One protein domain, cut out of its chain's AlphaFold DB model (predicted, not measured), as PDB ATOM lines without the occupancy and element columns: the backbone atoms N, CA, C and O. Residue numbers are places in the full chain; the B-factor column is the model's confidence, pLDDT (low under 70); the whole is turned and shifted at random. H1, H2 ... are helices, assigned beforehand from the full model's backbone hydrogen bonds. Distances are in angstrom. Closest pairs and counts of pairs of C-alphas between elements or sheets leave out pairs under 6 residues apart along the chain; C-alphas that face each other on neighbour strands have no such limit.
ATOM      1  N   THR A   2      29.320-163.785  -2.492       38.72
ATOM      2  CA  THR A   2      28.927-162.640  -1.657       38.72
ATOM      3  C   THR A   2      28.380-161.574  -2.599       38.72
ATOM      4  O   THR A   2      29.120-161.078  -3.448       38.72
ATOM      5  N   GLU A   3      27.080-161.291  -2.527       43.38
ATOM      6  CA  GLU A   3      26.476-160.204  -3.303       43.38
ATOM      7  C   GLU A   3      26.864-158.877  -2.649       43.38
ATOM      8  O   GLU A   3      26.568-158.640  -1.480       43.38
ATOM      9  N   ILE A   4      27.573-158.027  -3.390       48.62
ATOM     10  CA  ILE A   4      27.921-156.680  -2.940       48.62
ATOM     11  C   ILE A   4      26.928-155.746  -3.625       48.62
ATOM     12  O   ILE A   4      26.913-155.649  -4.855       48.62
ATOM     13  N   SER A   5      26.062-155.089  -2.852       43.72
ATOM     14  CA  SER A   5      25.192-154.053  -3.403       43.72
ATOM     15  C   SER A   5      26.046-152.859  -3.830       43.72
ATOM     16  O   SER A   5      26.987-152.462  -3.142       43.72
ATOM     17  N   CYS A   6      25.752-152.309  -5.009       52.84
ATOM     18  CA  CYS A   6      26.393-151.094  -5.496       52.84
ATOM     19  C   CYS A   6      25.929-149.920  -4.620       52.84
ATOM     20  O   CYS A   6      24.880-149.331  -4.866       52.84
ATOM     21  N   GLN A   7      26.667-149.614  -3.556       49.25
ATOM     22  CA  GLN A   7      26.486-148.375  -2.809       49.25
ATOM     23  C   GLN A   7      27.316-147.303  -3.514       49.25
ATOM     24  O   GLN A   7      28.543-147.348  -3.481       49.25
ATOM     25  N   TYR A   8      26.622-146.418  -4.234       54.09
ATOM     26  CA  TYR A   8      27.141-145.278  -4.992       54.09
ATOM     27  C   TYR A   8      28.405-144.662  -4.364       54.09
ATOM     28  O   TYR A   8      28.323-143.920  -3.390       54.09
ATOM     29  N   ALA A   9      29.568-144.953  -4.944       44.16
ATOM     30  CA  ALA A   9      30.841-144.348  -4.571       44.16
ATOM     31  C   ALA A   9      31.307-143.460  -5.729       44.16
ATOM     32  O   ALA A   9      31.940-143.964  -6.649       44.16
ATOM     33  N   GLU A  10      30.907-142.184  -5.681       48.66
ATOM     34  CA  GLU A  10      31.345-140.993  -6.448       48.66
ATOM     35  C   GLU A  10      31.413-141.049  -7.995       48.66
ATOM     36  O   GLU A  10      31.321-140.007  -8.636       48.66
ATOM     37  N   GLU A  11      31.477-142.217  -8.635       57.62
ATOM     38  CA  GLU A  11      31.532-142.382 -10.086       57.62
ATOM     39  C   GLU A  11      30.890-143.722 -10.496       57.62
ATOM     40  O   GLU A  11      31.323-144.801 -10.078       57.62
ATOM     41  N   LEU A  12      29.833-143.670 -11.315       64.62
ATOM     42  CA  LEU A  12      29.103-144.866 -11.747       64.62
ATOM     43  C   LEU A  12      30.028-145.819 -12.515       64.62
ATOM     44  O   LEU A  12      30.669-145.432 -13.493       64.62
ATOM     45  N   CYS A  13      30.056-147.098 -12.125       71.12
ATOM     46  CA  CYS A  13      30.836-148.113 -12.837       71.12
ATOM     47  C   CYS A  13      30.415-148.231 -14.310       71.12
ATOM     48  O   CYS A  13      31.256-148.536 -15.151       71.12
ATOM     49  N   THR A  14      29.154-147.907 -14.622       73.25
ATOM     50  CA  THR A  14      28.593-147.873 -15.977       73.25
ATOM     51  C   THR A  14      29.326-146.901 -16.898       73.25
ATOM     52  O   THR A  14      29.554-147.249 -18.051       73.25
ATOM     53  N   ARG A  15      29.813-145.755 -16.396       73.31
ATOM     54  CA  ARG A  15      30.598-144.793 -17.196       73.31
ATOM     55  C   ARG A  15      31.932-145.357 -17.683       73.31
ATOM     56  O   ARG A  15      32.460-144.914 -18.696       73.31
ATOM     57  N   LYS A  16      32.490-146.339 -16.972       73.94
ATOM     58  CA  LYS A  16      33.783-146.958 -17.313       73.94
ATOM     59  C   LYS A  16      33.648-148.092 -18.326       73.94
ATOM     60  O   LYS A  16      34.660-148.623 -18.775       73.94
ATOM     61  N   VAL A  17      32.422-148.484 -18.676       80.00
ATOM     62  CA  VAL A  17      32.163-149.583 -19.606       80.00
ATOM     63  C   VAL A  17      31.800-148.999 -20.973       80.00
ATOM     64  O   VAL A  17      30.742-148.386 -21.100       80.00
ATOM     65  N   PRO A  18      32.611-149.225 -22.025       75.62
ATOM     66  CA  PRO A  18      32.392-148.601 -23.333       75.62
ATOM     67  C   PRO A  18      31.018-148.866 -23.958       75.62
ATOM     68  O   PRO A  18      30.512-148.024 -24.690       75.62
ATOM     69  N   ILE A  19      30.389-150.009 -23.655       80.88
ATOM     70  CA  ILE A  19      29.060-150.358 -24.187       80.88
ATOM     71  C   ILE A  19      27.945-149.425 -23.686       80.88
ATOM     72  O   ILE A  19      26.899-149.338 -24.316       80.88
ATOM     73  N   PHE A  20      28.166-148.713 -22.576       84.25
ATOM     74  CA  PHE A  20      27.205-147.765 -22.012       84.25
ATOM     75  C   PHE A  20      27.551-146.305 -22.326       84.25
ATOM     76  O   PHE A  20      26.851-145.410 -21.868       84.25
ATOM     77  N   ALA A  21      28.602-146.047 -23.113       77.12
ATOM     78  CA  ALA A  21      29.083-144.690 -23.374       77.12
ATOM     79  C   ALA A  21      28.056-143.791 -24.089       77.12
ATOM     80  O   ALA A  21      28.148-142.575 -23.988       77.12
ATOM     81  N   SER A  22      27.085-144.374 -24.801       77.19
ATOM     82  CA  SER A  22      26.043-143.638 -25.530       77.19
ATOM     83  C   SER A  22      24.760-143.393 -24.725       77.19
ATOM     84  O   SER A  22      23.799-142.866 -25.278       77.19
ATOM     85  N   LEU A  23      24.689-143.840 -23.467       82.00
ATOM     86  CA  LEU A  23      23.487-143.706 -22.641       82.00
ATOM     87  C   LEU A  23      23.460-142.362 -21.908       82.00
ATOM     88  O   LEU A  23      24.490-141.879 -21.440       82.00
ATOM     89  N   SER A  24      22.263-141.784 -21.781       85.94
ATOM     90  CA  SER A  24      22.038-140.571 -20.992       85.94
ATOM     91  C   SER A  24      22.322-140.816 -19.503       85.94
ATOM     92  O   SER A  24      22.271-141.953 -19.035       85.94
ATOM     93  N   GLU A  25      22.569-139.761 -18.722       79.25
ATOM     94  CA  GLU A  25      22.743-139.882 -17.261       79.25
ATOM     95  C   GLU A  25      21.537-140.545 -16.577       79.25
ATOM     96  O   GLU A  25      21.700-141.337 -15.648       79.25
ATOM     97  N   GLU A  26      20.328-140.271 -17.072       83.44
ATOM     98  CA  GLU A  26      19.099-140.892 -16.580       83.44
ATOM     99  C   GLU A  26      19.092-142.407 -16.844       83.44
ATOM    100  O   GLU A  26      18.767-143.203 -15.960       83.44
ATOM    101  N   ASP A  27      19.506-142.830 -18.038       85.12
ATOM    102  CA  ASP A  27      19.547-144.245 -18.408       85.12
ATOM    103  C   ASP A  27      20.712-144.982 -17.741       85.12
ATOM    104  O   ASP A  27      20.557-146.122 -17.303       85.12
ATOM    105  N   LEU A  28      21.858-144.321 -17.564       82.12
ATOM    106  CA  LEU A  28      22.985-144.847 -16.794       82.12
ATOM    107  C   LEU A  28      22.597-145.105 -15.338       82.12
ATOM    108  O   LEU A  28      23.014-146.121 -14.773       82.12
ATOM    109  N   ALA A  29      21.786-144.227 -14.740       80.00
ATOM    110  CA  ALA A  29      21.255-144.432 -13.399       80.00
ATOM    111  C   ALA A  29      20.335-145.663 -13.340       80.00
ATOM    112  O   ALA A  29      20.495-146.491 -12.442       80.00
ATOM    113  N   LYS A  30      19.443-145.845 -14.326       83.94
ATOM    114  CA  LYS A  30      18.576-147.037 -14.429       83.94
ATOM    115  C   LYS A  30      19.396-148.323 -14.558       83.94
ATOM    116  O   LYS A  30      19.165-149.280 -13.820       83.94
ATOM    117  N   VAL A  31      20.397-148.333 -15.440       84.12
ATOM    118  CA  VAL A  31      21.283-149.489 -15.651       84.12
ATOM    119  C   VAL A  31      22.097-149.796 -14.393       84.12
ATOM    120  O   VAL A  31      22.223-150.960 -14.017       84.12
ATOM    121  N   SER A  32      22.607-148.774 -13.700       81.88
ATOM    122  CA  SER A  32      23.393-148.946 -12.473       81.88
ATOM    123  C   SER A  32      22.641-149.722 -11.390       81.88
ATOM    124  O   SER A  32      23.252-150.514 -10.677       81.88
ATOM    125  N   VAL A  33      21.326-149.522 -11.268       81.06
ATOM    126  CA  VAL A  33      20.493-150.221 -10.273       81.06
ATOM    127  C   VAL A  33      20.295-151.700 -10.630       81.06
ATOM    128  O   VAL A  33      20.134-152.537  -9.743       81.06
ATOM    129  N   MET A  34      20.349-152.052 -11.916       82.88
ATOM    130  CA  MET A  34      20.215-153.437 -12.385       82.88
ATOM    131  C   MET A  34      21.521-154.241 -12.265       82.88
ATOM    132  O   MET A  34      21.497-155.472 -12.322       82.88
ATOM    133  N   ILE A  35      22.668-153.572 -12.095       85.12
ATOM    134  CA  ILE A  35      23.979-154.222 -12.009       85.12
ATOM    135  C   ILE A  35      24.178-154.861 -10.634       85.12
ATOM    136  O   ILE A  35      24.155-154.203  -9.594       85.12
ATOM    137  N   LYS A  36      24.487-156.159 -10.639       84.06
ATOM    138  CA  LYS A  36      24.908-156.900  -9.446       84.06
ATOM    139  C   LYS A  36      26.417-157.104  -9.456       84.06
ATOM    140  O   LYS A  36      26.951-157.760 -10.350       84.06
ATOM    141  N   HIS A  37      27.111-156.596  -8.438       83.88
ATOM    142  CA  HIS A  37      28.536-156.868  -8.270       83.88
ATOM    143  C   HIS A  37      28.739-158.236  -7.618       83.88
ATOM    144  O   HIS A  37      28.249-158.507  -6.519       83.88
ATOM    145  N   ARG A  38      29.492-159.097  -8.305       85.25
ATOM    146  CA  ARG A  38      29.875-160.425  -7.826       85.25
ATOM    147  C   ARG A  38      31.389-160.553  -7.814       85.25
ATOM    148  O   ARG A  38      32.066-160.068  -8.722       85.25
ATOM    149  N   LYS A  39      31.907-161.210  -6.779       87.06
ATOM    150  CA  LYS A  39      33.312-161.603  -6.674       87.06
ATOM    151  C   LYS A  39      33.404-163.118  -6.830       87.06
ATOM    152  O   LYS A  39      32.599-163.831  -6.235       87.06
ATOM    153  N   TYR A  40      34.381-163.553  -7.615       87.88
ATOM    154  CA  TYR A  40      34.675-164.955  -7.890       87.88
ATOM    155  C   TYR A  40      36.099-165.264  -7.449       87.88
ATOM    156  O   TYR A  40      36.997-164.434  -7.630       87.88
ATOM    157  N   GLU A  41      36.299-166.445  -6.876       90.75
ATOM    158  CA  GLU A  41      37.627-166.928  -6.502       90.75
ATOM    159  C   GLU A  41      38.303-167.652  -7.677       90.75
ATOM    160  O   GLU A  41      37.674-168.059  -8.661       90.75
ATOM    161  N   LYS A  42      39.631-167.804  -7.613       87.81
ATOM    162  CA  LYS A  42      40.390-168.465  -8.684       87.81
ATOM    163  C   LYS A  42      39.904-169.909  -8.870       87.81
ATOM    164  O   LYS A  42      40.000-170.716  -7.955       87.81
ATOM    165  N   GLY A  43      39.484-170.238 -10.092       84.69
ATOM    166  CA  GLY A  43      39.002-171.575 -10.459       84.69
ATOM    167  C   GLY A  43      37.483-171.743 -10.367       84.69
ATOM    168  O   GLY A  43      36.974-172.777 -10.786       84.69
ATOM    169  N   GLU A  44      36.759-170.737  -9.878       88.12
ATOM    170  CA  GLU A  44      35.297-170.734  -9.869       88.12
ATOM    171  C   GLU A  44      34.750-170.501 -11.288       88.12
ATOM    172  O   GLU A  44      35.203-169.608 -12.011       88.12
ATOM    173  N   ALA A  45      33.789-171.325 -11.713       82.56
ATOM    174  CA  ALA A  45      33.162-171.193 -13.024       82.56
ATOM    175  C   ALA A  45      32.134-170.049 -13.016       82.56
ATOM    176  O   ALA A  45      31.252-170.009 -12.161       82.56
ATOM    177  N   LEU A  46      32.234-169.134 -13.987       85.81
ATOM    178  CA  LEU A  46      31.275-168.031 -14.140       85.81
ATOM    179  C   LEU A  46      30.018-168.469 -14.902       85.81
ATOM    180  O   LEU A  46      28.911-168.108 -14.516       85.81
ATOM    181  N   ILE A  47      30.204-169.211 -15.997       81.25
ATOM    182  CA  ILE A  47      29.152-169.708 -16.891       81.25
ATOM    183  C   ILE A  47      29.532-171.131 -17.305       81.25
ATOM    184  O   ILE A  47      30.708-171.407 -17.560       81.25
ATOM    185  N   LEU A  48      28.539-172.011 -17.399       78.50
ATOM    186  CA  LEU A  48      28.668-173.356 -17.955       78.50
ATOM    187  C   LEU A  48      27.833-173.441 -19.240       78.50
ATOM    188  O   LEU A  48      26.740-172.885 -19.291       78.50
ATOM    189  N   GLU A  49      28.355-174.117 -20.270       67.25
ATOM    190  CA  GLU A  49      27.788-174.164 -21.638       67.25
ATOM    191  C   GLU A  49      26.337-174.675 -21.688       67.25
ATOM    192  O   GLU A  49      25.590-174.327 -22.595       67.25
ATOM    193  N   GLU A  50      25.912-175.430 -20.674       65.38
ATOM    194  CA  GLU A  50      24.579-176.038 -20.601       65.38
ATOM    195  C   GLU A  50      23.574-175.255 -19.747       65.38
ATOM    196  O   GLU A  50      22.462-175.724 -19.507       65.38
ATOM    197  N   GLN A  51      23.936-174.057 -19.278       68.69
ATOM    198  CA  GLN A  51      23.014-173.208 -18.530       68.69
ATOM    199  C   GLN A  51      22.511-172.053 -19.399       68.69
ATOM    200  O   GLN A  51      23.311-171.194 -19.784       68.69
ATOM    201  N   PRO A  52      21.198-171.983 -19.697       60.06
ATOM    202  CA  PRO A  52      20.630-170.791 -20.304       60.06
ATOM    203  C   PRO A  52      20.855-169.616 -19.346       60.06
ATOM    204  O   PRO A  52      20.415-169.629 -18.198       60.06
ATOM    205  N   SER A  53      21.609-168.623 -19.808       65.31
ATOM    206  CA  SER A  53      21.974-167.445 -19.031       65.31
ATOM    207  C   SER A  53      21.739-166.203 -19.881       65.31
ATOM    208  O   SER A  53      22.556-165.881 -20.742       65.31
ATOM    209  N   ASP A  54      20.691-165.448 -19.559       74.44
ATOM    210  CA  ASP A  54      20.421-164.114 -20.119       74.44
ATOM    211  C   ASP A  54      21.218-163.012 -19.385       74.44
ATOM    212  O   ASP A  54      20.776-161.873 -19.239       74.44
ATOM    213  N   THR A  55      22.396-163.355 -18.850       81.75
ATOM    214  CA  THR A  55      23.215-162.456 -18.025       81.75
ATOM    215  C   THR A  55      24.438-161.953 -18.786       81.75
ATOM    216  O   THR A  55      25.293-162.734 -19.205       81.75
ATOM    217  N   LEU A  56      24.570-160.629 -18.897       81.56
ATOM    218  CA  LEU A  56      25.791-159.969 -19.357       81.56
ATOM    219  C   LEU A  56      26.775-159.808 -18.190       81.56
ATOM    220  O   LEU A  56      26.476-159.138 -17.202       81.56
ATOM    221  N   PHE A  57      27.976-160.369 -18.331       85.81
ATOM    222  CA  PHE A  57      29.061-160.188 -17.367       85.81
ATOM    223  C   PHE A  57      30.037-159.110 -17.841       85.81
ATOM    224  O   PHE A  57      30.535-159.157 -18.965       85.81
ATOM    225  N   ILE A  58      30.360-158.168 -16.954       85.81
ATOM    226  CA  ILE A  58      31.366-157.126 -17.185       85.81
ATOM    227  C   ILE A  58      32.497-157.322 -16.175       85.81
ATOM    228  O   ILE A  58      32.284-157.286 -14.962       85.81
ATOM    229  N   ILE A  59      33.714-157.529 -16.673       87.19
ATOM    230  CA  ILE A  59      34.888-157.763 -15.828       87.19
ATOM    231  C   ILE A  59      35.406-156.412 -15.330       87.19
ATOM    232  O   ILE A  59      36.080-155.692 -16.062       87.19
ATOM    233  N   LYS A  60      35.108-156.072 -14.071       83.31
ATOM    234  CA  LYS A  60      35.665-154.875 -13.415       83.31
ATOM    235  C   LYS A  60      37.176-155.006 -13.179       83.31
ATOM    236  O   LYS A  60      37.907-154.037 -13.336       83.31
ATOM    237  N   GLN A  61      37.627-156.190 -12.761       82.94
ATOM    238  CA  GLN A  61      39.025-156.476 -12.441       82.94
ATOM    239  C   GLN A  61      39.293-157.986 -12.526       82.94
ATOM    240  O   GLN A  61      38.435-158.784 -12.149       82.94
ATOM    241  N   GLY A  62      40.490-158.371 -12.978       88.81
ATOM    242  CA  GLY A  62      40.920-159.768 -13.108       88.81
ATOM    243  C   GLY A  62      40.839-160.300 -14.541       88.81
ATOM    244  O   GLY A  62      40.685-159.539 -15.494       88.81
ATOM    245  N   HIS A  63      40.959-161.622 -14.691       85.31
ATOM    246  CA  HIS A  63      40.916-162.301 -15.985       85.31
ATOM    247  C   HIS A  63      39.969-163.493 -15.931       85.31
ATOM    248  O   HIS A  63      40.002-164.283 -14.990       85.31
ATOM    249  N   VAL A  64      39.168-163.645 -16.981       88.06
ATOM    250  CA  VAL A  64      38.295-164.802 -17.182       88.06
ATOM    251  C   VAL A  64      38.822-165.576 -18.378       88.06
ATOM    252  O   VAL A  64      39.096-164.998 -19.431       88.06
ATOM    253  N   LYS A  65      38.973-166.891 -18.220       83.44
ATOM    254  CA  LYS A  65      39.319-167.781 -19.325       83.44
ATOM    255  C   LYS A  65      38.034-168.346 -19.907       83.44
ATOM    256  O   LYS A  65      37.328-169.089 -19.235       83.44
ATOM    257  N   LEU A  66      37.758-168.014 -21.161       80.19
ATOM    258  CA  LEU A  66      36.720-168.691 -21.923       80.19
ATOM    259  C   LEU A  66      37.281-170.028 -22.409       80.19
ATOM    260  O   LEU A  66      38.302-170.071 -23.097       80.19
ATOM    261  N   LEU A  67      36.626-171.113 -22.018       71.00
ATOM    262  CA  LEU A  67      36.885-172.457 -22.507       71.00
ATOM    263  C   LEU A  67      35.632-172.894 -23.251       71.00
ATOM    264  O   LEU A  67      34.543-172.860 -22.689       71.00
ATOM    265  N   LYS A  68      35.785-173.250 -24.524       66.62
ATOM    266  CA  LYS A  68      34.705-173.797 -25.336       66.62
ATOM    267  C   LYS A  68      35.088-175.219 -25.703       66.62
ATOM    268  O   LYS A  68      36.129-175.413 -26.329       66.62
TER     269      LYS A  68
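This is residues 2 to 68 of the 181 residues of a protein of Paenibacillus larvae subsp. pulvifaciens (UniProt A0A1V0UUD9). Little regular structure is here: two touching helices, H1 and H2, make a small head at one end, and residues 35 to 68, with no named element, wind in long loops towards the other. Residues 3 to 4 pair antiparallel with residues 37 to 38 between these two parts. The printed part has 67 residues, with H1 then H2 and no named strand; the class is all helix, though the named elements hold only 14 residues. It is loose, with a radius of gyration of the C-alphas of 13.7 A, and elongated, spanning 36 by 22 by 19 A.

Find C-alpha 13 at (30.836, -148.113, -12.837), where H1 begins; it holds residues 13 to 16. Then find C-alpha 25 at (22.743, -139.882, -17.261); from there H2, residues 25 to 34, runs 14.6 A to C-alpha 34 at (20.215, -153.437, -12.385).

H1 and H2 touch; their closest C-alphas, those of Thr 14 and Ser 32, are 6.4 A apart. In H2, 5 of 6 O i to N i+4 pairs are within hydrogen-bond range; H1 is too short for such a pair.

The C-alphas farthest apart, those of Glu 10 and Glu 50, are 38.4 A apart. The printed part has no cut, and the link from H1 to H2 is short. Look for pLDDT under 70 at residues 2 to 12, 49 to 53 and 68.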